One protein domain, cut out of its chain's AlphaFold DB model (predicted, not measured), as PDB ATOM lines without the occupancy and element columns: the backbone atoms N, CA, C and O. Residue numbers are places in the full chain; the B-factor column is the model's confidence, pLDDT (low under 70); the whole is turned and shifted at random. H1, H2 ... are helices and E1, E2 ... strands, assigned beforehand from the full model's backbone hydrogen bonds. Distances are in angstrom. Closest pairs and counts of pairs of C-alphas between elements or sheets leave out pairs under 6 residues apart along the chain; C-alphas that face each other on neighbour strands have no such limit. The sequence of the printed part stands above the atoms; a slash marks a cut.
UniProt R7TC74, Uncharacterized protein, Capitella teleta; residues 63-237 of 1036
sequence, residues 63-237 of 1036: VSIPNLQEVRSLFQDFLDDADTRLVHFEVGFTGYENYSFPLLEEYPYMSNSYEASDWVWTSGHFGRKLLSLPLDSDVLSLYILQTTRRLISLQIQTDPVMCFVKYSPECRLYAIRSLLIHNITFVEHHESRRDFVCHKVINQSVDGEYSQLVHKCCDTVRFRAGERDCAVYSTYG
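This is residues 63 to 237 of the 1036 residues of an uncharacterized protein of Capitella teleta (UniProt R7TC74). A strongly twisted sheet of six strands curls round the long helix H5, and a second helix, H1, packs on it over E3 and E1 at one edge. The short H2 packs on the opposite face, while H3 is off the sheet. The printed part has 175 residues, with named elements in the order H1 E1 E2 H2 H3 E3 H4 H5 E4 E5 H6 E6; the sheet, E3 E1 E2 E4 E5 E6, is mixed, and so is the class, helices and strands. It is compact and rounded, with a radius of gyration of the C-alphas of 16.3 A and spans of 44 by 44 by 33 A.

Residues 63 to 64 pair antiparallel with residues 157 to 158 of E3, residues 150 to 159. H1, residues 68 to 80, is over E3 and E1, residues 86 to 93, at a height over the sheet of 9.6 A; its closest C-alphas to E3 are Val 71 and Ile 152, 7.4 A. E1 is parallel to E3 (N 90 to O 152, 2.9 A) and forms a hairpin with E2, residues 113 to 123 (N 89 to O 119, 2.7 A). E2 bends by 90 degrees at residue 117 and is antiparallel to E4, residues 195 to 204 (N 120 to O 198, 2.8 A). E4 forms a hairpin with E5, residues 211 to 219 (N 201 to O 214, 2.7 A), which is antiparallel to E6, residues 231 to 233 (N 217 to O 231, 3.0 A). H2, residues 124 to 130, is on the sheet; H3, residues 139 to 147, is close to H2 but not clearly touching, C-alphas 130 and 145 being 7.5 A apart. H4, residues 163 to 166, is likewise close to H5, residues 169 to 184. H5 touches H1 with residues 183 to 184 alone, C-alphas 72 and 184 at 5.5 A, and H6, residues 220 to 224, with residues 181 to 182 alone. E3, H4 H5, E4 make a split strand-helix-strand unit, E1 and E2 between its strands, with a right-handed crossover. Every O i to N i+4 pair is within hydrogen-bond range in H1, H3, H5 and H6, and 2 of 3 in H2; H4 is too short for one.

H1 spans 18.4 A from C-alpha 68 at (227.295, 126.780, -42.885). E3 spans 29.2 A, E4 25.9 A and H5 21.6 A. E6 ends at C-alpha 233, (232.567, 143.777, -19.212).

The farthest C-alphas, Gln 69 and Asp 207, are 46.0 A apart. The printed part has no cut. The link from E1 to E2 is long, residues 94 to 112. Mean pLDDT of the printed part is 74.5, with residues 95 to 114 and 132 to 148 among those under 70.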
ATOM      1  N   VAL A  63     221.705 137.576 -44.971       84.75
ATOM      2  CA  VAL A  63     223.108 137.288 -44.644       84.75
ATOM      3  C   VAL A  63     223.241 135.779 -44.459       84.75
ATOM      4  O   VAL A  63     222.599 135.209 -43.576       84.75
ATOM      5  N   SER A  64     224.046 135.124 -45.293       87.31
ATOM      6  CA  SER A  64     224.224 133.670 -45.297       87.31
ATOM      7  C   SER A  64     225.704 133.282 -45.279       87.31
ATOM      8  O   SER A  64     226.579 134.070 -45.629       87.31
ATOM      9  N   ILE A  65     225.989 132.056 -44.837       88.00
ATOM     10  CA  ILE A  65     227.319 131.442 -44.921       88.00
ATOM     11  C   ILE A  65     227.209 130.297 -45.937       88.00
ATOM     12  O   ILE A  65     226.391 129.401 -45.710       88.00
ATOM     13  N   PRO A  66     227.996 130.286 -47.029       86.19
ATOM     14  CA  PRO A  66     227.912 129.246 -48.052       86.19
ATOM     15  C   PRO A  66     228.267 127.857 -47.492       86.19
ATOM     16  O   PRO A  66     227.592 126.883 -47.809       86.19
ATOM     17  N   ASN A  67     229.230 127.780 -46.565       87.81
ATOM     18  CA  ASN A  67     229.672 126.537 -45.919       87.81
ATOM     19  C   ASN A  67     229.118 126.378 -44.488       87.81
ATOM     20  O   ASN A  67     229.822 125.940 -43.579       87.81
ATOM     21  N   LEU A  68     227.857 126.759 -44.245       88.38
ATOM     22  CA  LEU A  68     227.295 126.780 -42.885       88.38
ATOM     23  C   LEU A  68     227.366 125.417 -42.172       88.38
ATOM     24  O   LEU A  68     227.623 125.371 -40.972       88.38
ATOM     25  N   GLN A  69     227.137 124.313 -42.892       89.19
ATOM     26  CA  GLN A  69     227.162 122.969 -42.302       89.19
ATOM     27  C   GLN A  69     228.564 122.564 -41.830       89.19
ATOM     28  O   GLN A  69     228.691 122.046 -40.727       89.19
ATOM     29  N   GLU A  70     229.595 122.860 -42.622       90.44
ATOM     30  CA  GLU A  70     231.000 122.577 -42.295       90.44
ATOM     31  C   GLU A  70     231.477 123.412 -41.100       90.44
ATOM     32  O   GLU A  70     232.093 122.903 -40.165       90.44
ATOM     33  N   VAL A  71     231.123 124.698 -41.081       89.88
ATOM     34  CA  VAL A  71     231.409 125.589 -39.949       89.88
ATOM     35  C   VAL A  71     230.737 125.084 -38.672       89.88
ATOM     36  O   VAL A  71     231.332 125.129 -37.594       89.88
ATOM     37  N   ARG A  72     229.496 124.597 -38.778       90.00
ATOM     38  CA  ARG A  72     228.747 124.076 -37.634       90.00
ATOM     39  C   ARG A  72     229.331 122.763 -37.117       90.00
ATOM     40  O   ARG A  72     229.409 122.609 -35.902       90.00
ATOM     41  N   SER A  73     229.761 121.854 -37.996       89.25
ATOM     42  CA  SER A  73     230.438 120.623 -37.572       89.25
ATOM     43  C   SER A  73     231.777 120.927 -36.906       89.25
ATOM     44  O   SER A  73     232.014 120.441 -35.812       89.25
ATOM     45  N   LEU A  74     232.589 121.822 -37.480       91.25
ATOM     46  CA  LEU A  74     233.871 122.226 -36.891       91.25
ATOM     47  C   LEU A  74     233.692 122.879 -35.511       91.25
ATOM     48  O   LEU A  74     234.457 122.627 -34.582       91.25
ATOM     49  N   PHE A  75     232.674 123.729 -35.366       90.12
ATOM     50  CA  PHE A  75     232.350 124.324 -34.074       90.12
ATOM     51  C   PHE A  75     231.919 123.261 -33.057       90.12
ATOM     52  O   PHE A  75     232.358 123.317 -31.912       90.12
ATOM     53  N   GLN A  76     231.110 122.282 -33.468       88.56
ATOM     54  CA  GLN A  76     230.706 121.171 -32.606       88.56
ATOM     55  C   GLN A  76     231.909 120.312 -32.184       88.56
ATOM     56  O   GLN A  76     232.038 120.017 -31.000       88.56
ATOM     57  N   ASP A  77     232.831 120.018 -33.104       88.69
ATOM     58  CA  ASP A  77     234.071 119.294 -32.802       88.69
ATOM     59  C   ASP A  77     234.908 120.035 -31.747       88.69
ATOM     60  O   ASP A  77     235.484 119.422 -30.847       88.69
ATOM     61  N   PHE A  78     234.948 121.371 -31.810       88.44
ATOM     62  CA  PHE A  78     235.596 122.170 -30.772       88.44
ATOM     63  C   PHE A  78     234.853 122.094 -29.444       88.44
ATOM     64  O   PHE A  78     235.515 121.986 -28.422       88.44
ATOM     65  N   LEU A  79     233.522 122.122 -29.423       83.88
ATOM     66  CA  LEU A  79     232.750 122.021 -28.179       83.88
ATOM     67  C   LEU A  79     232.895 120.674 -27.466       83.88
ATOM     68  O   LEU A  79     232.815 120.629 -26.234       83.88
ATOM     69  N   ASP A  80     233.071 119.603 -28.237       84.25
ATOM     70  CA  ASP A  80     233.239 118.250 -27.714       84.25
ATOM     71  C   ASP A  80     234.646 118.047 -27.107       84.25
ATOM     72  O   ASP A  80     234.824 117.222 -26.205       84.25
ATOM     73  N   ASP A  81     235.633 118.858 -27.512       82.19
ATOM     74  CA  ASP A  81     236.945 118.962 -26.865       82.19
ATOM     75  C   ASP A  81     236.814 119.686 -25.508       82.19
ATOM     76  O   ASP A  81     236.610 120.898 -25.426       82.19
ATOM     77  N   ALA A  82     236.945 118.933 -24.410       69.62
ATOM     78  CA  ALA A  82     236.773 119.427 -23.041       69.62
ATOM     79  C   ALA A  82     237.729 120.579 -22.660       69.62
ATOM     80  O   ALA A  82     237.465 121.296 -21.684       69.62
ATOM     81  N   ASP A  83     238.813 120.769 -23.416       73.81
ATOM     82  CA  ASP A  83     239.803 121.814 -23.184       73.81
ATOM     83  C   ASP A  83     239.469 123.143 -23.878       73.81
ATOM     84  O   ASP A  83     240.050 124.180 -23.530       73.81
ATOM     85  N   THR A  84     238.496 123.180 -24.796       78.94
ATOM     86  CA  THR A  84     238.125 124.432 -25.460       78.94
ATOM     87  C   THR A  84     237.278 125.319 -24.545       78.94
ATOM     88  O   THR A  84     236.181 125.005 -24.075       78.94
ATOM     89  N   ARG A  85     237.821 126.501 -24.257       81.19
ATOM     90  CA  ARG A  85     237.140 127.529 -23.448       81.19
ATOM     91  C   ARG A  85     236.844 128.799 -24.233       81.19
ATOM     92  O   ARG A  85     236.055 129.625 -23.771       81.19
ATOM     93  N   LEU A  86     237.484 128.941 -25.393       86.62
ATOM     94  CA  LEU A  86     237.461 130.106 -26.265       86.62
ATOM     95  C   LEU A  86     237.501 129.643 -27.726       86.62
ATOM     96  O   LEU A  86     238.340 128.819 -28.090       86.62
ATOM     97  N   VAL A  87     236.625 130.200 -28.557       89.00
ATOM     98  CA  VAL A  87     236.643 130.023 -30.015       89.00
ATOM     99  C   VAL A  87     236.558 131.399 -30.662       89.00
ATOM    100  O   VAL A  87     235.641 132.163 -30.373       89.00
ATOM    101  N   HIS A  88     237.520 131.718 -31.518       89.44
ATOM    102  CA  HIS A  88     237.539 132.936 -32.317       89.44
ATOM    103  C   HIS A  88     236.867 132.694 -33.663       89.44
ATOM    104  O   HIS A  88     237.155 131.710 -34.341       89.44
ATOM    105  N   PHE A  89     236.009 133.622 -34.054       89.88
ATOM    106  CA  PHE A  89     235.367 133.702 -35.351       89.88
ATOM    107  C   PHE A  89     235.939 134.896 -36.099       89.88
ATOM    108  O   PHE A  89     235.707 136.043 -35.718       89.88
ATOM    109  N   GLU A  90     236.660 134.613 -37.174       88.19
ATOM    110  CA  GLU A  90     237.183 135.629 -38.076       88.19
ATOM    111  C   GLU A  90     236.213 135.795 -39.245       88.19
ATOM    112  O   GLU A  90     236.062 134.901 -40.074       88.19
ATOM    113  N   VAL A  91     235.510 136.922 -39.287       85.56
ATOM    114  CA  VAL A  91     234.456 137.201 -40.262       85.56
ATOM    115  C   VAL A  91     235.037 137.881 -41.503       85.56
ATOM    116  O   VAL A  91     235.375 139.063 -41.474       85.56
ATOM    117  N   GLY A  92     235.101 137.135 -42.604       82.56
ATOM    118  CA  GLY A  92     235.371 137.610 -43.960       82.56
ATOM    119  C   GLY A  92     234.099 137.699 -44.811       82.56
ATOM    120  O   GLY A  92     233.058 137.140 -44.465       82.56
ATOM    121  N   PHE A  93     234.171 138.404 -45.941       77.81
ATOM    122  CA  PHE A  93     233.069 138.511 -46.903       77.81
ATOM    123  C   PHE A  93     233.484 137.960 -48.270       77.81
ATOM    124  O   PHE A  93     234.456 138.428 -48.863       77.81
ATOM    125  N   THR A  94     232.712 137.013 -48.807       72.25
ATOM    126  CA  THR A  94     232.938 136.427 -50.138       72.25
ATOM    127  C   THR A  94     232.209 137.206 -51.230       72.25
ATOM    128  O   THR A  94     231.096 137.693 -51.038       72.25
ATOM    129  N   GLY A  95     232.846 137.341 -52.401       64.69
ATOM    130  CA  GLY A  95     232.325 138.129 -53.531       64.69
ATOM    131  C   GLY A  95     232.815 139.583 -53.588       64.69
ATOM    132  O   GLY A  95     232.321 140.361 -54.402       64.69
ATOM    133  N   TYR A  96     233.795 139.943 -52.751       64.62
ATOM    134  CA  TYR A  96     234.381 141.288 -52.650       64.62
ATOM    135  C   TYR A  96     235.847 141.351 -53.131       64.62
ATOM    136  O   TYR A  96     236.496 142.375 -52.958       64.62
ATOM    137  N   GLU A  97     236.359 140.294 -53.776       57.41
ATOM    138  CA  GLU A  97     237.779 140.110 -54.154       57.41
ATOM    139  C   GLU A  97     238.372 141.221 -55.046       57.41
ATOM    140  O   GLU A  97     239.585 141.385 -55.099       57.41
ATOM    141  N   ASN A  98     237.531 142.025 -55.707       53.56
ATOM    142  CA  ASN A  98     237.959 143.168 -56.525       53.56
ATOM    143  C   ASN A  98     238.053 144.504 -55.764       53.56
ATOM    144  O   ASN A  98     238.361 145.526 -56.376       53.56
ATOM    145  N   TYR A  99     237.779 144.532 -54.459       54.66
ATOM    146  CA  TYR A  99     237.869 145.743 -53.646       54.66
ATOM    147  C   TYR A  99     238.980 145.617 -52.604       54.66
ATOM    148  O   TYR A  99     239.013 144.685 -51.811       54.66
ATOM    149  N   SER A 100     239.873 146.605 -52.577       50.59
ATOM    150  CA  SER A 100     241.020 146.701 -51.665       50.59
ATOM    151  C   SER A 100     240.660 147.091 -50.224       50.59
ATOM    152  O   SER A 100     241.557 147.396 -49.443       50.59
ATOM    153  N   PHE A 101     239.370 147.152 -49.884       56.59
ATOM    154  CA  PHE A 101     238.879 147.830 -48.685       56.59
ATOM    155  C   PHE A 101     238.167 146.847 -47.735       56.59
ATOM    156  O   PHE A 101     237.146 146.264 -48.121       56.59
ATOM    157  N   PRO A 102     238.653 146.651 -46.494       60.31
ATOM    158  CA  PRO A 102     237.975 145.833 -45.492       60.31
ATOM    159  C   PRO A 102     236.664 146.506 -45.053       60.31
ATOM    160  O   PRO A 102     236.641 147.470 -44.286       60.31
ATOM    161  N   LEU A 103     235.536 145.966 -45.530       62.44
ATOM    162  CA  LEU A 103     234.172 146.495 -45.345       62.44
ATOM    163  C   LEU A 103     233.781 146.761 -43.871       62.44
ATOM    164  O   LEU A 103     232.889 147.567 -43.591       62.44
ATOM    165  N   LEU A 104     234.419 146.043 -42.942       61.38
ATOM    166  CA  LEU A 104     234.195 146.107 -41.495       61.38
ATOM    167  C   LEU A 104     235.069 147.148 -40.777       61.38
ATOM    168  O   LEU A 104     234.696 147.558 -39.680       61.38
ATOM    169  N   GLU A 105     236.189 147.569 -41.368       59.06
ATOM    170  CA  GLU A 105     237.223 148.367 -40.687       59.06
ATOM    171  C   GLU A 105     237.274 149.824 -41.170       59.06
ATOM    172  O   GLU A 105     237.594 150.715 -40.389       59.06
ATOM    173  N   GLU A 106     236.909 150.101 -42.426       53.81
ATOM    174  CA  GLU A 106     237.181 151.413 -43.037       53.81
ATOM    175  C   GLU A 106     235.969 152.356 -43.115       53.81
ATOM    176  O   GLU A 106     236.120 153.565 -43.302       53.81
ATOM    177  N   TYR A 107     234.744 151.849 -42.925       53.19
ATOM    178  CA  TYR A 107     233.579 152.731 -42.837       53.19
ATOM    179  C   TYR A 107     233.527 153.387 -41.456       53.19
ATOM    180  O   TYR A 107     233.428 152.680 -40.446       53.19
ATOM    181  N   PRO A 108     233.541 154.732 -41.383       43.72
ATOM    182  CA  PRO A 108     233.528 155.415 -40.109       43.72
ATOM    183  C   PRO A 108     232.216 155.039 -39.421       43.72
ATOM    184  O   PRO A 108     231.157 155.002 -40.050       43.72
ATOM    185  N   TYR A 109     232.295 154.760 -38.126       49.41
ATOM    186  CA  TYR A 109     231.153 154.516 -37.246       49.41
ATOM    187  C   TYR A 109     230.602 153.089 -37.144       49.41
ATOM    188  O   TYR A 109     229.430 152.971 -36.830       49.41
ATOM    189  N   MET A 110     231.393 152.006 -37.161       53.97
ATOM    190  CA  MET A 110     231.098 150.902 -36.214       53.97
ATOM    191  C   MET A 110     231.225 151.477 -34.790       53.97
ATOM    192  O   MET A 110     232.266 151.368 -34.159       53.97
ATOM    193  N   SER A 111     230.223 152.247 -34.347       54.38
ATOM    194  CA  SER A 111     230.342 153.303 -33.337       54.38
ATOM    195  C   SER A 111     230.554 152.729 -31.943       54.38
ATOM    196  O   SER A 111     229.611 152.663 -31.161       54.38
ATOM    197  N   ASN A 112     231.795 152.319 -31.676       57.38
ATOM    198  CA  ASN A 112     232.379 151.734 -30.467       57.38
ATOM    199  C   ASN A 112     232.942 150.315 -30.661       57.38
ATOM    200  O   ASN A 112     233.474 149.810 -29.688       57.38
ATOM    201  N   SER A 113     232.888 149.665 -31.832       61.03
ATOM    202  CA  SER A 113     233.543 148.353 -32.057       61.03
ATOM    203  C   SER A 113     234.922 148.554 -32.689       61.03
ATOM    204  O   SER A 113     235.011 149.188 -33.734       61.03
ATOM    205  N   TYR A 114     235.983 148.043 -32.057       61.03
ATOM    206  CA  TYR A 114     237.375 148.249 -32.499       61.03
ATOM    207  C   TYR A 114     237.808 147.247 -33.580       61.03
ATOM    208  O   TYR A 114     238.496 147.616 -34.520       61.03
ATOM    209  N   GLU A 115     237.338 146.000 -33.483       71.38
ATOM    210  CA  GLU A 115     237.565 144.925 -34.458       71.38
ATOM    211  C   GLU A 115     236.220 144.235 -34.706       71.38
ATOM    212  O   GLU A 115     235.793 143.379 -33.936       71.38
ATOM    213  N   ALA A 116     235.481 144.668 -35.729       69.62
ATOM    214  CA  ALA A 116     234.165 144.095 -36.035       69.62
ATOM    215  C   ALA A 116     234.246 142.744 -36.781       69.62
ATOM    216  O   ALA A 116     233.228 142.058 -36.911       69.62
ATOM    217  N   SER A 117     235.442 142.385 -37.256       76.88
ATOM    218  CA  SER A 117     235.794 141.123 -37.911       76.88
ATOM    219  C   SER A 117     236.114 139.993 -36.929       76.88
ATOM    220  O   SER A 117     235.874 138.842 -37.275       76.88
ATOM    221  N   ASP A 118     236.574 140.282 -35.705       84.00
ATOM    222  CA  ASP A 118     236.924 139.261 -34.701       84.00
ATOM    223  C   ASP A 118     235.834 139.149 -33.624       84.00
ATOM    224  O   ASP A 118     235.587 140.065 -32.830       84.00
ATOM    225  N   TRP A 119     235.171 137.998 -33.590       89.62
ATOM    226  CA  TRP A 119     234.171 137.658 -32.582       89.62
ATOM    227  C   TRP A 119     234.643 136.465 -31.768       89.62
ATOM    228  O   TRP A 119     235.252 135.546 -32.293       89.62
ATOM    229  N   VAL A 120     234.327 136.437 -30.478       89.88
ATOM    230  CA  VAL A 120     234.781 135.369 -29.586       89.88
ATOM    231  C   VAL A 120     233.597 134.711 -28.908       89.88
ATOM    232  O   VAL A 120     232.794 135.380 -28.259       89.88
ATOM    233  N   TRP A 121     233.504 133.392 -29.023       91.81
ATOM    234  CA  TRP A 121     232.638 132.577 -28.186       91.81
ATOM    235  C   TRP A 121     233.404 132.045 -26.981       91.81
ATOM    236  O   TRP A 121     234.561 131.637 -27.093       91.81
ATOM    237  N   THR A 122     232.760 132.058 -25.815       88.69
ATOM    238  CA  THR A 122     233.356 131.583 -24.563       88.69
ATOM    239  C   THR A 122     232.385 130.716 -23.781       88.69
ATOM    240  O   THR A 122     231.233 131.123 -23.585       88.69
ATOM    241  N   SER A 123     232.877 129.602 -23.238       84.88
ATOM    242  CA  SER A 123     232.097 128.743 -22.347       84.88
ATOM    243  C   SER A 123     232.163 129.217 -20.889       84.88
ATOM    244  O   SER A 123     233.229 129.380 -20.278       84.88
ATOM    245  N   GLY A 124     230.989 129.422 -20.290       78.25
ATOM    246  CA  GLY A 124     230.830 129.692 -18.864       78.25
ATOM    247  C   GLY A 124     231.511 130.965 -18.343       78.25
ATOM    248  O   GLY A 124     231.941 131.862 -19.065       78.25
ATOM    249  N   HIS A 125     231.621 131.048 -17.014       69.88
ATOM    250  CA  HIS A 125     232.264 132.180 -16.340       69.88
ATOM    251  C   HIS A 125     233.794 132.182 -16.466       69.88
ATOM    252  O   HIS A 125     234.405 133.237 -16.312       69.88
ATOM    253  N   PHE A 126     234.422 131.030 -16.725       69.25
ATOM    254  CA  PHE A 126     235.880 130.930 -16.804       69.25
ATOM    255  C   PHE A 126     236.427 131.444 -18.139       69.25
ATOM    256  O   PHE A 126     237.346 132.259 -18.119       69.25
ATOM    257  N   GLY A 127     235.851 131.040 -19.282       71.88
ATOM    258  CA  GLY A 127     236.240 131.586 -20.590       71.88
ATOM    259  C   GLY A 127     236.070 133.108 -20.628       71.88
ATOM    260  O   GLY A 127     236.950 133.844 -21.062       71.88
ATOM    261  N   ARG A 128     235.006 133.600 -19.992       72.56
ATOM    262  CA  ARG A 128     234.790 135.030 -19.770       72.56
ATOM    263  C   ARG A 128     235.882 135.706 -18.921       72.56
ATOM    264  O   ARG A 128     236.231 136.847 -19.203       72.56
ATOM    265  N   LYS A 129     236.424 135.041 -17.888       72.25
ATOM    266  CA  LYS A 129     237.553 135.580 -17.099       72.25
ATOM    267  C   LYS A 129     238.835 135.665 -17.935       72.25
ATOM    268  O   LYS A 129     239.584 136.620 -17.762       72.25
ATOM    269  N   LEU A 130     239.069 134.741 -18.869       72.38
ATOM    270  CA  LEU A 130     240.215 134.835 -19.784       72.38
ATOM    271  C   LEU A 130     240.142 136.090 -20.667       72.38
ATOM    272  O   LEU A 130     241.148 136.772 -20.818       72.38
ATOM    273  N   LEU A 131     238.949 136.460 -21.149       72.94
ATOM    274  CA  LEU A 131     238.735 137.712 -21.896       72.94
ATOM    275  C   LEU A 131     238.858 138.988 -21.047       72.94
ATOM    276  O   LEU A 131     238.922 140.082 -21.597       72.94
ATOM    277  N   SER A 132     238.855 138.874 -19.715       69.31
ATOM    278  CA  SER A 132     239.050 140.028 -18.825       69.31
ATOM    279  C   SER A 132     240.520 140.349 -18.560       69.31
ATOM    280  O   SER A 132     240.811 141.395 -17.987       69.31
ATOM    281  N   LEU A 133     241.445 139.473 -18.969       65.69
ATOM    282  CA  LEU A 133     242.870 139.736 -18.821       65.69
ATOM    283  C   LEU A 133     243.265 140.934 -19.698       65.69
ATOM    284  O   LEU A 133     242.860 140.995 -20.861       65.69
ATOM    285  N   PRO A 134     244.051 141.886 -19.172       60.47
ATOM    286  CA  PRO A 134     244.571 142.978 -19.979       60.47
ATOM    287  C   PRO A 134     245.437 142.402 -21.108       60.47
ATOM    288  O   PRO A 134     246.432 141.718 -20.855       60.47
ATOM    289  N   LEU A 135     245.032 142.658 -22.357       54.00
ATOM    290  CA  LEU A 135     245.780 142.231 -23.547       54.00
ATOM    291  C   LEU A 135     247.138 142.942 -23.654       54.00
ATOM    292  O   LEU A 135     248.074 142.377 -24.212       54.00
ATOM    293  N   ASP A 136     247.251 144.142 -23.083       49.34
ATOM    294  CA  ASP A 136     248.397 145.027 -23.304       49.34
ATOM    295  C   ASP A 136     249.559 144.814 -22.317       49.34
ATOM    296  O   ASP A 136     250.636 145.364 -22.538       49.34
ATOM    297  N   SER A 137     249.381 144.062 -21.221       43.72
ATOM    298  CA  SER A 137     250.332 144.130 -20.095       43.72
ATOM    299  C   SER A 137     251.085 142.851 -19.730       43.72
ATOM    300  O   SER A 137     252.111 142.977 -19.070       43.72
ATOM    301  N   ASP A 138     250.666 141.651 -20.155       49.34
ATOM    302  CA  ASP A 138     251.344 140.410 -19.751       49.34
ATOM    303  C   ASP A 138     251.657 139.480 -20.933       49.34
ATOM    304  O   ASP A 138     250.779 138.903 -21.568       49.34
ATOM    305  N   VAL A 139     252.946 139.217 -21.163       48.19
ATOM    306  CA  VAL A 139     253.423 138.174 -22.101       48.19
ATOM    307  C   VAL A 139     252.779 136.813 -21.790       48.19
ATOM    308  O   VAL A 139     252.525 136.012 -22.688       48.19
ATOM    309  N   LEU A 140     252.454 136.566 -20.518       47.00
ATOM    310  CA  LEU A 140     251.767 135.360 -20.069       47.00
ATOM    311  C   LEU A 140     250.281 135.335 -20.469       47.00
ATOM    312  O   LEU A 140     249.787 134.268 -20.830       47.00
ATOM    313  N   SER A 141     249.570 136.471 -20.433       55.56
ATOM    314  CA  SER A 141     248.167 136.530 -20.872       55.56
ATOM    315  C   SER A 141     248.073 136.331 -22.384       55.56
ATOM    316  O   SER A 141     247.252 135.536 -22.835       55.56
ATOM    317  N   LEU A 142     248.989 136.937 -23.148       59.59
ATOM    318  CA  LEU A 142     249.145 136.706 -24.586       59.59
ATOM    319  C   LEU A 142     249.456 135.238 -24.900       59.59
ATOM    320  O   LEU A 142     248.803 134.652 -25.758       59.59
ATOM    321  N   TYR A 143     250.384 134.610 -24.172       61.12
ATOM    322  CA  TYR A 143     250.732 133.201 -24.383       61.12
ATOM    323  C   TYR A 143     249.565 132.251 -24.079       61.12
ATOM    324  O   TYR A 143     249.306 131.320 -24.843       61.12
ATOM    325  N   ILE A 144     248.825 132.486 -22.990       64.44
ATOM    326  CA  ILE A 144     247.652 131.677 -22.623       64.44
ATOM    327  C   ILE A 144     246.534 131.856 -23.655       64.44
ATOM    328  O   ILE A 144     245.930 130.871 -24.080       64.44
ATOM    329  N   LEU A 145     246.271 133.090 -24.093       65.00
ATOM    330  CA  LEU A 145     245.264 133.362 -25.118       65.00
ATOM    331  C   LEU A 145     245.663 132.757 -26.468       65.00
ATOM    332  O   LEU A 145     244.817 132.182 -27.139       65.00
ATOM    333  N   GLN A 146     246.943 132.809 -26.843       66.44
ATOM    334  CA  GLN A 146     247.432 132.264 -28.110       66.44
ATOM    335  C   GLN A 146     247.441 130.730 -28.130       66.44
ATOM    336  O   GLN A 146     247.053 130.135 -29.132       66.44
ATOM    337  N   THR A 147     247.828 130.074 -27.031       63.56
ATOM    338  CA  THR A 147     247.830 128.600 -26.932       63.56
ATOM    339  C   THR A 147     246.428 127.999 -26.862       63.56
ATOM    340  O   THR A 147     246.229 126.874 -27.307       63.56
ATOM    341  N   THR A 148     245.445 128.746 -26.353       65.19
ATOM    342  CA  THR A 148     244.043 128.299 -26.267       65.19
ATOM    343  C   THR A 148     243.173 128.779 -27.433       65.19
ATOM    344  O   THR A 148     241.976 128.493 -27.465       65.19
ATOM    345  N   ARG A 149     243.755 129.480 -28.420       72.31
ATOM    346  CA  ARG A 149     243.020 130.043 -29.557       72.31
ATOM    347  C   ARG A 149     242.637 128.953 -30.557       72.31
ATOM    348  O   ARG A 149     243.456 128.519 -31.363       72.31
ATOM    349  N   ARG A 150     241.363 128.562 -30.566       84.94
ATOM    350  CA  ARG A 150     240.741 127.878 -31.712       84.94
ATOM    351  C   ARG A 150     240.152 128.935 -32.643       84.94
ATOM    352  O   ARG A 150     239.451 129.820 -32.161       84.94
ATOM    353  N   LEU A 151     240.454 128.876 -33.937       87.44
ATOM    354  CA  LEU A 151     240.023 129.875 -34.919       87.44
ATOM    355  C   LEU A 151     239.132 129.230 -35.983       87.44
ATOM    356  O   LEU A 151     239.474 128.184 -36.527       87.44
ATOM    357  N   ILE A 152     238.001 129.872 -36.271       91.44
ATOM    358  CA  ILE A 152     237.054 129.518 -37.327       91.44
ATOM    359  C   ILE A 152     236.929 130.728 -38.251       91.44
ATOM    360  O   ILE A 152     236.468 131.787 -37.831       91.44
ATOM    361  N   SER A 153     237.318 130.572 -39.515       89.12
ATOM    362  CA  SER A 153     237.089 131.602 -40.531       89.12
ATOM    363  C   SER A 153     235.664 131.481 -41.068       89.12
ATOM    364  O   SER A 153     235.245 130.418 -41.526       89.12
ATOM    365  N   LEU A 154     234.901 132.568 -40.991       88.19
ATOM    366  CA  LEU A 154     233.536 132.670 -41.480       88.19
ATOM    367  C   LEU A 154     233.522 133.518 -42.737       88.19
ATOM    368  O   LEU A 154     233.797 134.709 -42.684       88.19
ATOM    369  N   GLN A 155     233.143 132.920 -43.856       87.69
ATOM    370  CA  GLN A 155     232.925 133.650 -45.096       87.69
ATOM    371  C   GLN A 155     231.441 133.988 -45.227       87.69
ATOM    372  O   GLN A 155     230.607 133.090 -45.314       87.69
ATOM    373  N   ILE A 156     231.096 135.272 -45.201       86.31
ATOM    374  CA  ILE A 156     229.715 135.748 -45.260       86.31
ATOM    375  C   ILE A 156     229.375 136.222 -46.675       86.31
ATOM    376  O   ILE A 156     230.085 137.038 -47.263       86.31
ATOM    377  N   GLN A 157     228.232 135.767 -47.180       86.81
ATOM    378  CA  GLN A 157     227.614 136.230 -48.414       86.81
ATOM    379  C   GLN A 157     226.322 136.998 -48.103       86.81
ATOM    380  O   GLN A 157     225.626 136.731 -47.121       86.81
ATOM    381  N   THR A 158     226.003 137.990 -48.932       84.69
ATOM    382  CA  THR A 158     224.830 138.858 -48.759       84.69
ATOM    383  C   THR A 158     223.987 138.858 -50.028       84.69
ATOM    384  O   THR A 158     224.558 139.045 -51.104       84.69
ATOM    385  N   ASP A 159     222.667 138.713 -49.912       83.75
ATOM    386  CA  ASP A 159     221.722 138.768 -51.036       83.75
ATOM    387  C   ASP A 159     220.654 139.865 -50.808       83.75
ATOM    388  O   ASP A 159     219.943 139.806 -49.796       83.75
ATOM    389  N   PRO A 160     220.546 140.893 -51.683       84.12
ATOM    390  CA  PRO A 160     221.389 141.159 -52.856       84.12
ATOM    391  C   PRO A 160     222.824 141.549 -52.481       84.12
ATOM    392  O   PRO A 160     223.076 142.094 -51.407       84.12
ATOM    393  N   VAL A 161     223.782 141.310 -53.382       78.81
ATOM    394  CA  VAL A 161     225.203 141.630 -53.148       78.81
ATOM    395  C   VAL A 161     225.348 143.080 -52.664       78.81
ATOM    396  O   VAL A 161     224.768 143.999 -53.241       78.81
ATOM    397  N   MET A 162     226.109 143.287 -51.582       73.88
ATOM    398  CA  MET A 162     226.362 144.591 -50.944       73.88
ATOM    399  C   MET A 162     225.182 145.229 -50.197       73.88
ATOM    400  O   MET A 162     225.272 146.384 -49.771       73.88
ATOM    401  N   CYS A 163     224.087 144.506 -49.949       82.44
ATOM    402  CA  CYS A 163     223.001 145.033 -49.116       82.44
ATOM    403  C   CYS A 163     223.450 145.357 -47.678       82.44
ATOM    404  O   CYS A 163     222.948 146.307 -47.076       82.44
ATOM    405  N   PHE A 164     224.460 144.648 -47.163       80.19
ATOM    406  CA  PHE A 164     224.984 144.819 -45.806       80.19
ATOM    407  C   PHE A 164     225.651 146.186 -45.583       80.19
ATOM    408  O   PHE A 164     225.598 146.739 -44.484       80.19
ATOM    409  N   VAL A 165     226.186 146.803 -46.643       77.31
ATOM    410  CA  VAL A 165     226.749 148.166 -46.605       77.31
ATOM    411  C   VAL A 165     225.665 149.210 -46.322       77.31
ATOM    412  O   VAL A 165     225.935 150.250 -45.729       77.31
ATOM    413  N   LYS A 166     224.407 148.947 -46.684       78.19
ATOM    414  CA  LYS A 166     223.305 149.891 -46.445       78.19
ATOM    415  C   LYS A 166     222.787 149.856 -45.007       78.19
ATOM    416  O   LYS A 166     222.027 150.741 -44.620       78.19
ATOM    417  N   TYR A 167     223.170 148.855 -44.215       81.81
ATOM    418  CA  TYR A 167     222.733 148.749 -42.825       81.81
ATOM    419  C   TYR A 167     223.435 149.775 -41.951       81.81
ATOM    420  O   TYR A 167     224.619 150.070 -42.147       81.81
ATOM    421  N   SER A 168     222.705 150.277 -40.951       79.06
ATOM    422  CA  SER A 168     223.328 151.057 -39.891       79.06
ATOM    423  C   SER A 168     224.364 150.188 -39.163       79.06
ATOM    424  O   SER A 168     224.226 148.962 -39.115       79.06
ATOM    425  N   PRO A 169     225.402 150.785 -38.574       76.81
ATOM    426  CA  PRO A 169     226.467 150.026 -37.925       76.81
ATOM    427  C   PRO A 169     225.978 149.131 -36.777       76.81
ATOM    428  O   PRO A 169     226.402 147.984 -36.653       76.81
ATOM    429  N   GLU A 170     225.006 149.606 -35.995       78.69
ATOM    430  CA  GLU A 170     224.335 148.796 -34.972       78.69
ATOM    431  C   GLU A 170     223.572 147.612 -35.587       78.69
ATOM    432  O   GLU A 170     223.630 146.502 -35.059       78.69
ATOM    433  N   CYS A 171     222.915 147.818 -36.733       82.81
ATOM    434  CA  CYS A 171     222.227 146.756 -37.465       82.81
ATOM    435  C   CYS A 171     223.192 145.737 -38.080       82.81
ATOM    436  O   CYS A 171     222.883 144.549 -38.090       82.81
ATOM    437  N   ARG A 172     224.373 146.164 -38.540       81.75
ATOM    438  CA  ARG A 172     225.433 145.257 -39.011       81.75
ATOM    439  C   ARG A 172     225.931 144.360 -37.877       81.75
ATOM    440  O   ARG A 172     225.982 143.143 -38.038       81.75
ATOM    441  N   LEU A 173     226.221 144.944 -36.709       82.56
ATOM    442  CA  LEU A 173     226.616 144.189 -35.514       82.56
ATOM    443  C   LEU A 173     225.507 143.246 -35.039       82.56
ATOM    444  O   LEU A 173     225.794 142.120 -34.636       82.56
ATOM    445  N   TYR A 174     224.248 143.687 -35.088       85.19
ATOM    446  CA  TYR A 174     223.101 142.851 -34.740       85.19
ATOM    447  C   TYR A 174     222.942 141.669 -35.703       85.19
ATOM    448  O   TYR A 174     222.725 140.550 -35.247       85.19
ATOM    449  N   ALA A 175     223.098 141.889 -37.010       85.62
ATOM    450  CA  ALA A 175     222.996 140.843 -38.023       85.62
ATOM    451  C   ALA A 175     224.100 139.784 -37.877       85.62
ATOM    452  O   ALA A 175     223.785 138.595 -37.849       85.62
ATOM    453  N   ILE A 176     225.366 140.190 -37.688       87.50
ATOM    454  CA  ILE A 176     226.474 139.247 -37.436       87.50
ATOM    455  C   ILE A 176     226.233 138.484 -36.131       87.50
ATOM    456  O   ILE A 176     226.312 137.260 -36.102       87.50
ATOM    457  N   ARG A 177     225.861 139.184 -35.053       87.31
ATOM    458  CA  ARG A 177     225.543 138.560 -33.764       87.31
ATOM    459  C   ARG A 177     224.415 137.537 -33.879       87.31
ATOM    460  O   ARG A 177     224.522 136.457 -33.308       87.31
ATOM    461  N   SER A 178     223.341 137.886 -34.583       87.81
ATOM    462  CA  SER A 178     222.194 137.003 -34.788       87.81
ATOM    463  C   SER A 178     222.610 135.755 -35.562       87.81
ATOM    464  O   SER A 178     222.323 134.643 -35.128       87.81
ATOM    465  N   LEU A 179     223.400 135.926 -36.622       88.94
ATOM    466  CA  LEU A 179     223.959 134.830 -37.405       88.94
ATOM    467  C   LEU A 179     224.858 133.906 -36.564       88.94
ATOM    468  O   LEU A 179     224.677 132.690 -36.611       88.94
ATOM    469  N   LEU A 180     225.756 134.444 -35.730       90.06
ATOM    470  CA  LEU A 180     226.583 133.633 -34.827       90.06
ATOM    471  C   LEU A 180     225.726 132.856 -33.812       90.06
ATOM    472  O   LEU A 180     225.899 131.649 -33.658       90.06
ATOM    473  N   ILE A 181     224.780 133.526 -33.142       88.81
ATOM    474  CA  ILE A 181     224.017 132.947 -32.023       88.81
ATOM    475  C   ILE A 181     222.945 131.947 -32.484       88.81
ATOM    476  O   ILE A 181     222.719 130.936 -31.803       88.81
ATOM    477  N   HIS A 182     222.257 132.231 -33.592       87.62
ATOM    478  CA  HIS A 182     221.156 131.404 -34.091       87.62
ATOM    479  C   HIS A 182     221.608 130.318 -35.067       87.62
ATOM    480  O   HIS A 182     221.032 129.233 -35.031       87.62
ATOM    481  N   ASN A 183     222.635 130.558 -35.893       87.62
ATOM    482  CA  ASN A 183     222.990 129.613 -36.960       87.62
ATOM    483  C   ASN A 183     224.209 128.749 -36.616       87.62
ATOM    484  O   ASN A 183     224.244 127.584 -37.006       87.62
ATOM    485  N   ILE A 184     225.197 129.298 -35.897       85.50
ATOM    486  CA  ILE A 184     226.462 128.599 -35.612       85.50
ATOM    487  C   ILE A 184     226.445 127.990 -34.215       85.50
ATOM    488  O   ILE A 184     226.551 126.777 -34.069       85.50
ATOM    489  N   THR A 185     226.250 128.804 -33.175       83.62
ATOM    490  CA  THR A 185     226.373 128.342 -31.783       83.62
ATOM    491  C   THR A 185     225.123 127.613 -31.278       83.62
ATOM    492  O   THR A 185     224.890 127.522 -30.067       83.62
ATOM    493  N   PHE A 186     224.249 127.157 -32.179       77.31
ATOM    494  CA  PHE A 186     223.015 126.454 -31.848       77.31
ATOM    495  C   PHE A 186     223.295 124.982 -31.534       77.31
ATOM    496  O   PHE A 186     223.385 124.130 -32.423       77.31
ATOM    497  N   VAL A 187     223.428 124.714 -30.236       68.19
ATOM    498  CA  VAL A 187     223.600 123.382 -29.655       68.19
ATOM    499  C   VAL A 187     222.307 123.019 -28.931       68.19
ATOM    500  O   VAL A 187     221.917 123.696 -27.980       68.19
ATOM    501  N   GLU A 188     221.628 121.970 -29.386       62.59
ATOM    502  CA  GLU A 188     220.295 121.586 -28.899       62.59
ATOM    503  C   GLU A 188     220.300 120.929 -27.505       62.59
ATOM    504  O   GLU A 188     219.227 120.663 -26.972       62.59
ATOM    505  N   HIS A 189     221.456 120.612 -26.904       52.66
ATOM    506  CA  HIS A 189     221.529 119.643 -25.789       52.66
ATOM    507  C   HIS A 189     222.240 120.114 -24.502       52.66
ATOM    508  O   HIS A 189     222.476 119.307 -23.602       52.66
ATOM    509  N   HIS A 190     222.536 121.408 -24.336       58.12
ATOM    510  CA  HIS A 190     223.219 121.909 -23.129       58.12
ATOM    511  C   HIS A 190     222.536 123.123 -22.481       58.12
ATOM    512  O   HIS A 190     223.106 124.204 -22.397       58.12
ATOM    513  N   GLU A 191     221.338 122.934 -21.919       56.53
ATOM    514  CA  GLU A 191     220.617 123.982 -21.164       56.53
ATOM    515  C   GLU A 191     221.334 124.446 -19.875       56.53
ATOM    516  O   GLU A 191     220.982 125.473 -19.294       56.53
ATOM    517  N   SER A 192     222.351 123.717 -19.402       60.03
ATOM    518  CA  SER A 192     223.043 124.017 -18.139       60.03
ATOM    519  C   SER A 192     224.297 124.889 -18.278       60.03
ATOM    520  O   SER A 192     224.781 125.412 -17.268       60.03
ATOM    521  N   ARG A 193     224.835 125.077 -19.492       69.44
ATOM    522  CA  ARG A 193     226.027 125.907 -19.731       69.44
ATOM    523  C   ARG A 193     225.611 127.285 -20.243       69.44
ATOM    524  O   ARG A 193     224.887 127.409 -21.221       69.44
ATOM    525  N   ARG A 194     226.054 128.336 -19.544       80.12
ATOM    526  CA  ARG A 194     225.909 129.717 -20.021       80.12
ATOM    527  C   ARG A 194     227.047 130.025 -20.969       80.12
ATOM    528  O   ARG A 194     228.191 130.094 -20.520       80.12
ATOM    529  N   ASP A 195     226.714 130.269 -22.222       86.88
ATOM    530  CA  ASP A 195     227.684 130.617 -23.242       86.88
ATOM    531  C   ASP A 195     227.549 132.083 -23.627       86.88
ATOM    532  O   ASP A 195     226.466 132.674 -23.576       86.88
ATOM    533  N   PHE A 196     228.673 132.680 -24.008       88.00
ATOM    534  CA  PHE A 196     228.729 134.090 -24.358       88.00
ATOM    535  C   PHE A 196     229.363 134.280 -25.724       88.00
ATOM    536  O   PHE A 196     230.348 133.623 -26.044       88.00
ATOM    537  N   VAL A 197     228.818 135.218 -26.496       90.38
ATOM    538  CA  VAL A 197     229.415 135.714 -27.740       90.38
ATOM    539  C   VAL A 197     229.798 137.175 -27.531       90.38
ATOM    540  O   VAL A 197     228.956 137.999 -27.160       90.38
ATOM    541  N   CYS A 198     231.073 137.489 -27.729       88.88
ATOM    542  CA  CYS A 198     231.690 138.763 -27.393       88.88
ATOM    543  C   CYS A 198     232.392 139.381 -28.610       88.88
ATOM    544  O   CYS A 198     232.978 138.663 -29.410       88.88
ATOM    545  N   HIS A 199     232.410 140.709 -28.704       86.06
ATOM    546  CA  HIS A 199     233.310 141.447 -29.605       86.06
ATOM    547  C   HIS A 199     234.017 142.574 -28.848       86.06
ATOM    548  O   HIS A 199     233.573 142.972 -27.763       86.06
ATOM    549  N   LYS A 200     235.117 143.089 -29.405       82.56
ATOM    550  CA  LYS A 200     235.904 144.171 -28.799       82.56
ATOM    551  C   LYS A 200     235.244 145.528 -29.028       82.56
ATOM    552  O   LYS A 200     235.011 145.929 -30.167       82.56
ATOM    553  N   VAL A 201     234.990 146.254 -27.944       80.06
ATOM    554  CA  VAL A 201     234.486 147.626 -27.957       80.06
ATOM    555  C   VAL A 201     235.425 148.592 -27.246       80.06
ATOM    556  O   VAL A 201     236.074 148.241 -26.264       80.06
ATOM    557  N   ILE A 202     235.454 149.837 -27.710       76.25
ATOM    558  CA  ILE A 202     236.061 150.947 -26.981       76.25
ATOM    559  C   ILE A 202     235.024 151.442 -25.979       76.25
ATOM    560  O   ILE A 202     234.017 152.045 -26.354       76.25
ATOM    561  N   ASN A 203     235.264 151.184 -24.698       73.69
ATOM    562  CA  ASN A 203     234.482 151.793 -23.637       73.69
ATOM    563  C   ASN A 203     235.120 153.130 -23.276       73.69
ATOM    564  O   ASN A 203     236.191 153.183 -22.668       73.69
ATOM    565  N   GLN A 204     234.469 154.210 -23.691       65.94
ATOM    566  CA  GLN A 204     234.786 155.541 -23.200       65.94
ATOM    567  C   GLN A 204     234.190 155.643 -21.798       65.94
ATOM    568  O   GLN A 204     232.974 155.512 -21.635       65.94
ATOM    569  N   SER A 205     235.037 155.810 -20.779       62.38
ATOM    570  CA  SER A 205     234.534 156.099 -19.437       62.38
ATOM    571  C   SER A 205     233.633 157.339 -19.488       62.38
ATOM    572  O   SER A 205     233.825 158.224 -20.323       62.38
ATOM    573  N   VAL A 206     232.635 157.402 -18.602       54.16
ATOM    574  CA  VAL A 206     231.670 158.521 -18.535       54.16
ATOM    575  C   VAL A 206     232.378 159.877 -18.380       54.16
ATOM    576  O   VAL A 206     231.857 160.895 -18.829       54.16
ATOM    577  N   ASP A 207     233.597 159.864 -17.837       50.84
ATOM    578  CA  ASP A 207     234.422 161.045 -17.588       50.84
ATOM    579  C   ASP A 207     235.433 161.346 -18.715       50.84
ATOM    580  O   ASP A 207     236.177 162.318 -18.633       50.84
ATOM    581  N   GLY A 208     235.484 160.535 -19.781       52.69
ATOM    582  CA  GLY A 208     236.303 160.776 -20.976       52.69
ATOM    583  C   GLY A 208     237.825 160.700 -20.782       52.69
ATOM    584  O   GLY A 208     238.556 160.806 -21.764       52.69
ATOM    585  N   GLU A 209     238.317 160.501 -19.557       52.44
ATOM    586  CA  GLU A 209     239.757 160.519 -19.259       52.44
ATOM    587  C   GLU A 209     240.515 159.295 -19.793       52.44
ATOM    588  O   GLU A 209     241.702 159.406 -20.097       52.44
ATOM    589  N   TYR A 210     239.857 158.137 -19.946       58.25
ATOM    590  CA  TYR A 210     240.504 156.915 -20.435       58.25
ATOM    591  C   TYR A 210     239.557 156.106 -21.329       58.25
ATOM    592  O   TYR A 210     238.481 155.680 -20.903       58.25
ATOM    593  N   SER A 211     239.971 155.859 -22.573       61.66
ATOM    594  CA  SER A 211     239.346 154.875 -23.459       61.66
ATOM    595  C   SER A 211     239.982 153.509 -23.221       61.66
ATOM    596  O   SER A 211     241.184 153.353 -23.435       61.66
ATOM    597  N   GLN A 212     239.196 152.524 -22.788       68.19
ATOM    598  CA  GLN A 212     239.678 151.154 -22.590       68.19
ATOM    599  C   GLN A 212     239.075 150.216 -23.635       68.19
ATOM    600  O   GLN A 212     237.876 150.275 -23.917       68.19
ATOM    601  N   LEU A 213     239.907 149.330 -24.182       71.06
ATOM    602  CA  LEU A 213     239.458 148.189 -24.975       71.06
ATOM    603  C   LEU A 213     238.829 147.162 -24.033       71.06
ATOM    604  O   LEU A 213     239.472 146.669 -23.106       71.06
ATOM    605  N   VAL A 214     237.552 146.864 -24.245       77.19
ATOM    606  CA  VAL A 214     236.790 145.914 -23.433       77.19
ATOM    607  C   VAL A 214     235.954 145.000 -24.318       77.19
ATOM    608  O   VAL A 214     235.712 145.296 -25.483       77.19
ATOM    609  N   HIS A 215     235.460 143.892 -23.775       82.31
ATOM    610  CA  HIS A 215     234.578 142.991 -24.514       82.31
ATOM    611  C   HIS A 215     233.104 143.265 -24.183       82.31
ATOM    612  O   HIS A 215     232.698 143.277 -23.016       82.31
ATOM    613  N   LYS A 216     232.277 143.459 -25.218       85.31
ATOM    614  CA  LYS A 216     230.814 143.498 -25.091       85.31
ATOM    615  C   LYS A 216     230.265 142.107 -25.366       85.31
ATOM    616  O   LYS A 216     230.333 141.637 -26.498       85.31
ATOM    617  N   CYS A 217     229.739 141.458 -24.332       86.75
ATOM    618  CA  CYS A 217     229.347 140.051 -24.367       86.75
ATOM    619  C   CYS A 217     227.834 139.877 -24.250       86.75
ATOM    620  O   CYS A 217     227.190 140.468 -23.379       86.75
ATOM    621  N   CYS A 218     227.284 139.013 -25.095       88.00
ATOM    622  CA  CYS A 218     225.880 138.629 -25.110       88.00
ATOM    623  C   CYS A 218     225.742 137.193 -24.614       88.00
ATOM    624  O   CYS A 218     226.457 136.314 -25.090       88.00
ATOM    625  N   ASP A 219     224.828 136.959 -23.678       87.62
ATOM    626  CA  ASP A 219     224.440 135.609 -23.264       87.62
ATOM    627  C   ASP A 219     223.597 134.982 -24.382       87.62
ATOM    628  O   ASP A 219     222.581 135.552 -24.791       87.62
ATOM    629  N   THR A 220     224.041 133.842 -24.913       86.50
ATOM    630  CA  THR A 220     223.405 133.194 -26.071       86.50
ATOM    631  C   THR A 220     221.968 132.769 -25.774       86.50
ATOM    632  O   THR A 220     221.107 132.882 -26.646       86.50
ATOM    633  N   VAL A 221     221.678 132.339 -24.543       83.75
ATOM    634  CA  VAL A 221     220.349 131.874 -24.123       83.75
ATOM    635  C   VAL A 221     219.393 133.056 -24.004       83.75
ATOM    636  O   VAL A 221     218.288 133.026 -24.545       83.75
ATOM    637  N   ARG A 222     219.837 134.133 -23.351       82.56
ATOM    638  CA  ARG A 222     219.038 135.361 -23.194       82.56
ATOM    639  C   ARG A 222     218.772 136.052 -24.523       82.56
ATOM    640  O   ARG A 222     217.656 136.500 -24.775       82.56
ATOM    641  N   PHE A 223     219.776 136.081 -25.396       83.31
ATOM    642  CA  PHE A 223     219.635 136.674 -26.718       83.31
ATOM    643  C   PHE A 223     218.611 135.918 -27.573       83.31
ATOM    644  O   PHE A 223     217.763 136.543 -28.207       83.31
ATOM    645  N   ARG A 224     218.607 134.576 -27.516       81.88
ATOM    646  CA  ARG A 224     217.576 133.746 -28.169       81.88
ATOM    647  C   ARG A 224     216.179 133.968 -27.595       81.88
ATOM    648  O   ARG A 224     215.210 133.922 -28.344       81.88
ATOM    649  N   ALA A 225     216.076 134.243 -26.296       82.50
ATOM    650  CA  ALA A 225     214.820 134.614 -25.646       82.50
ATOM    651  C   ALA A 225     214.333 136.035 -26.015       82.50
ATOM    652  O   ALA A 225     213.266 136.452 -25.567       82.50
ATOM    653  N   GLY A 226     215.087 136.776 -26.836       78.12
ATOM    654  CA  GLY A 226     214.727 138.104 -27.330       78.12
ATOM    655  C   GLY A 226     215.326 139.270 -26.537       78.12
ATOM    656  O   GLY A 226     215.028 140.424 -26.854       78.12
ATOM    657  N   GLU A 227     216.179 139.010 -25.538       77.94
ATOM    658  CA  GLU A 227     216.896 140.048 -24.787       77.94
ATOM    659  C   GLU A 227     218.001 140.658 -25.668       77.94
ATOM    660  O   GLU A 227     218.922 139.975 -26.113       77.94
ATOM    661  N   ARG A 228     217.902 141.958 -25.967       68.12
ATOM    662  CA  ARG A 228     218.792 142.631 -26.938       68.12
ATOM    663  C   ARG A 228     220.025 143.272 -26.303       68.12
ATOM    664  O   ARG A 228     221.003 143.547 -27.006       68.12
ATOM    665  N   ASP A 229     219.979 143.499 -24.996       71.88
ATOM    666  CA  ASP A 229     221.012 144.224 -24.271       71.88
ATOM    667  C   ASP A 229     222.169 143.300 -23.898       71.88
ATOM    668  O   ASP A 229     222.048 142.375 -23.100       71.88
ATOM    669  N   CYS A 230     223.328 143.578 -24.489       79.81
ATOM    670  CA  CYS A 230     224.571 142.898 -24.152       79.81
ATOM    671  C   CYS A 230     225.370 143.740 -23.169       79.81
ATOM    672  O   CYS A 230     225.594 144.932 -23.401       79.81
ATOM    673  N   ALA A 231     225.834 143.106 -22.098       78.56
ATOM    674  CA  ALA A 231     226.599 143.777 -21.066       78.56
ATOM    675  C   ALA A 231     228.049 144.014 -21.520       78.56
ATOM    676  O   ALA A 231     228.696 143.151 -22.123       78.56
ATOM    677  N   VAL A 232     228.553 145.212 -21.225       69.00
ATOM    678  CA  VAL A 232     229.968 145.567 -21.372       69.00
ATOM    679  C   VAL A 232     230.700 145.065 -20.133       69.00
ATOM    680  O   VAL A 232     230.289 145.371 -19.014       69.00
ATOM    681  N   TYR A 233     231.767 144.292 -20.321       66.94
ATOM    682  CA  TYR A 233     232.567 143.777 -19.212       66.94
ATOM    683  C   TYR A 233     233.879 144.532 -19.129       66.94
ATOM    684  O   TYR A 233     234.733 144.393 -19.998       66.94
ATOM    685  N   SER A 234     234.033 145.334 -18.076       57.78
ATOM    686  CA  SER A 234     235.296 146.000 -17.778       57.78
ATOM    687  C   SER A 234     236.359 144.969 -17.398       57.78
ATOM    688  O   SER A 234     236.135 144.117 -16.537       57.78
ATOM    689  N   THR A 235     237.525 145.090 -18.023       56.25
ATOM    690  CA  THR A 235     238.743 144.290 -17.817       56.25
ATOM    691  C   THR A 235     239.266 144.341 -16.377       56.25
ATOM    692  O   THR A 235     239.881 143.394 -15.897       56.25
ATOM    693  N   TYR A 236     238.938 145.385 -15.619       53.88
ATOM    694  CA  TYR A 236     239.238 145.445 -14.190       53.88
ATOM    695  C   TYR A 236     238.096 144.851 -13.368       53.88
ATOM    696  O   TYR A 236     237.199 145.553 -12.903       53.88
ATOM    697  N   GLY A 237     238.135 143.534 -13.159       55.38
ATOM    698  CA  GLY A 237     237.432 142.949 -12.024       55.38
ATOM    699  C   GLY A 237     237.955 143.579 -10.730       55.38
ATOM    700  O   GLY A 237     239.163 143.771 -10.584       55.38
TER     701      GLY A 237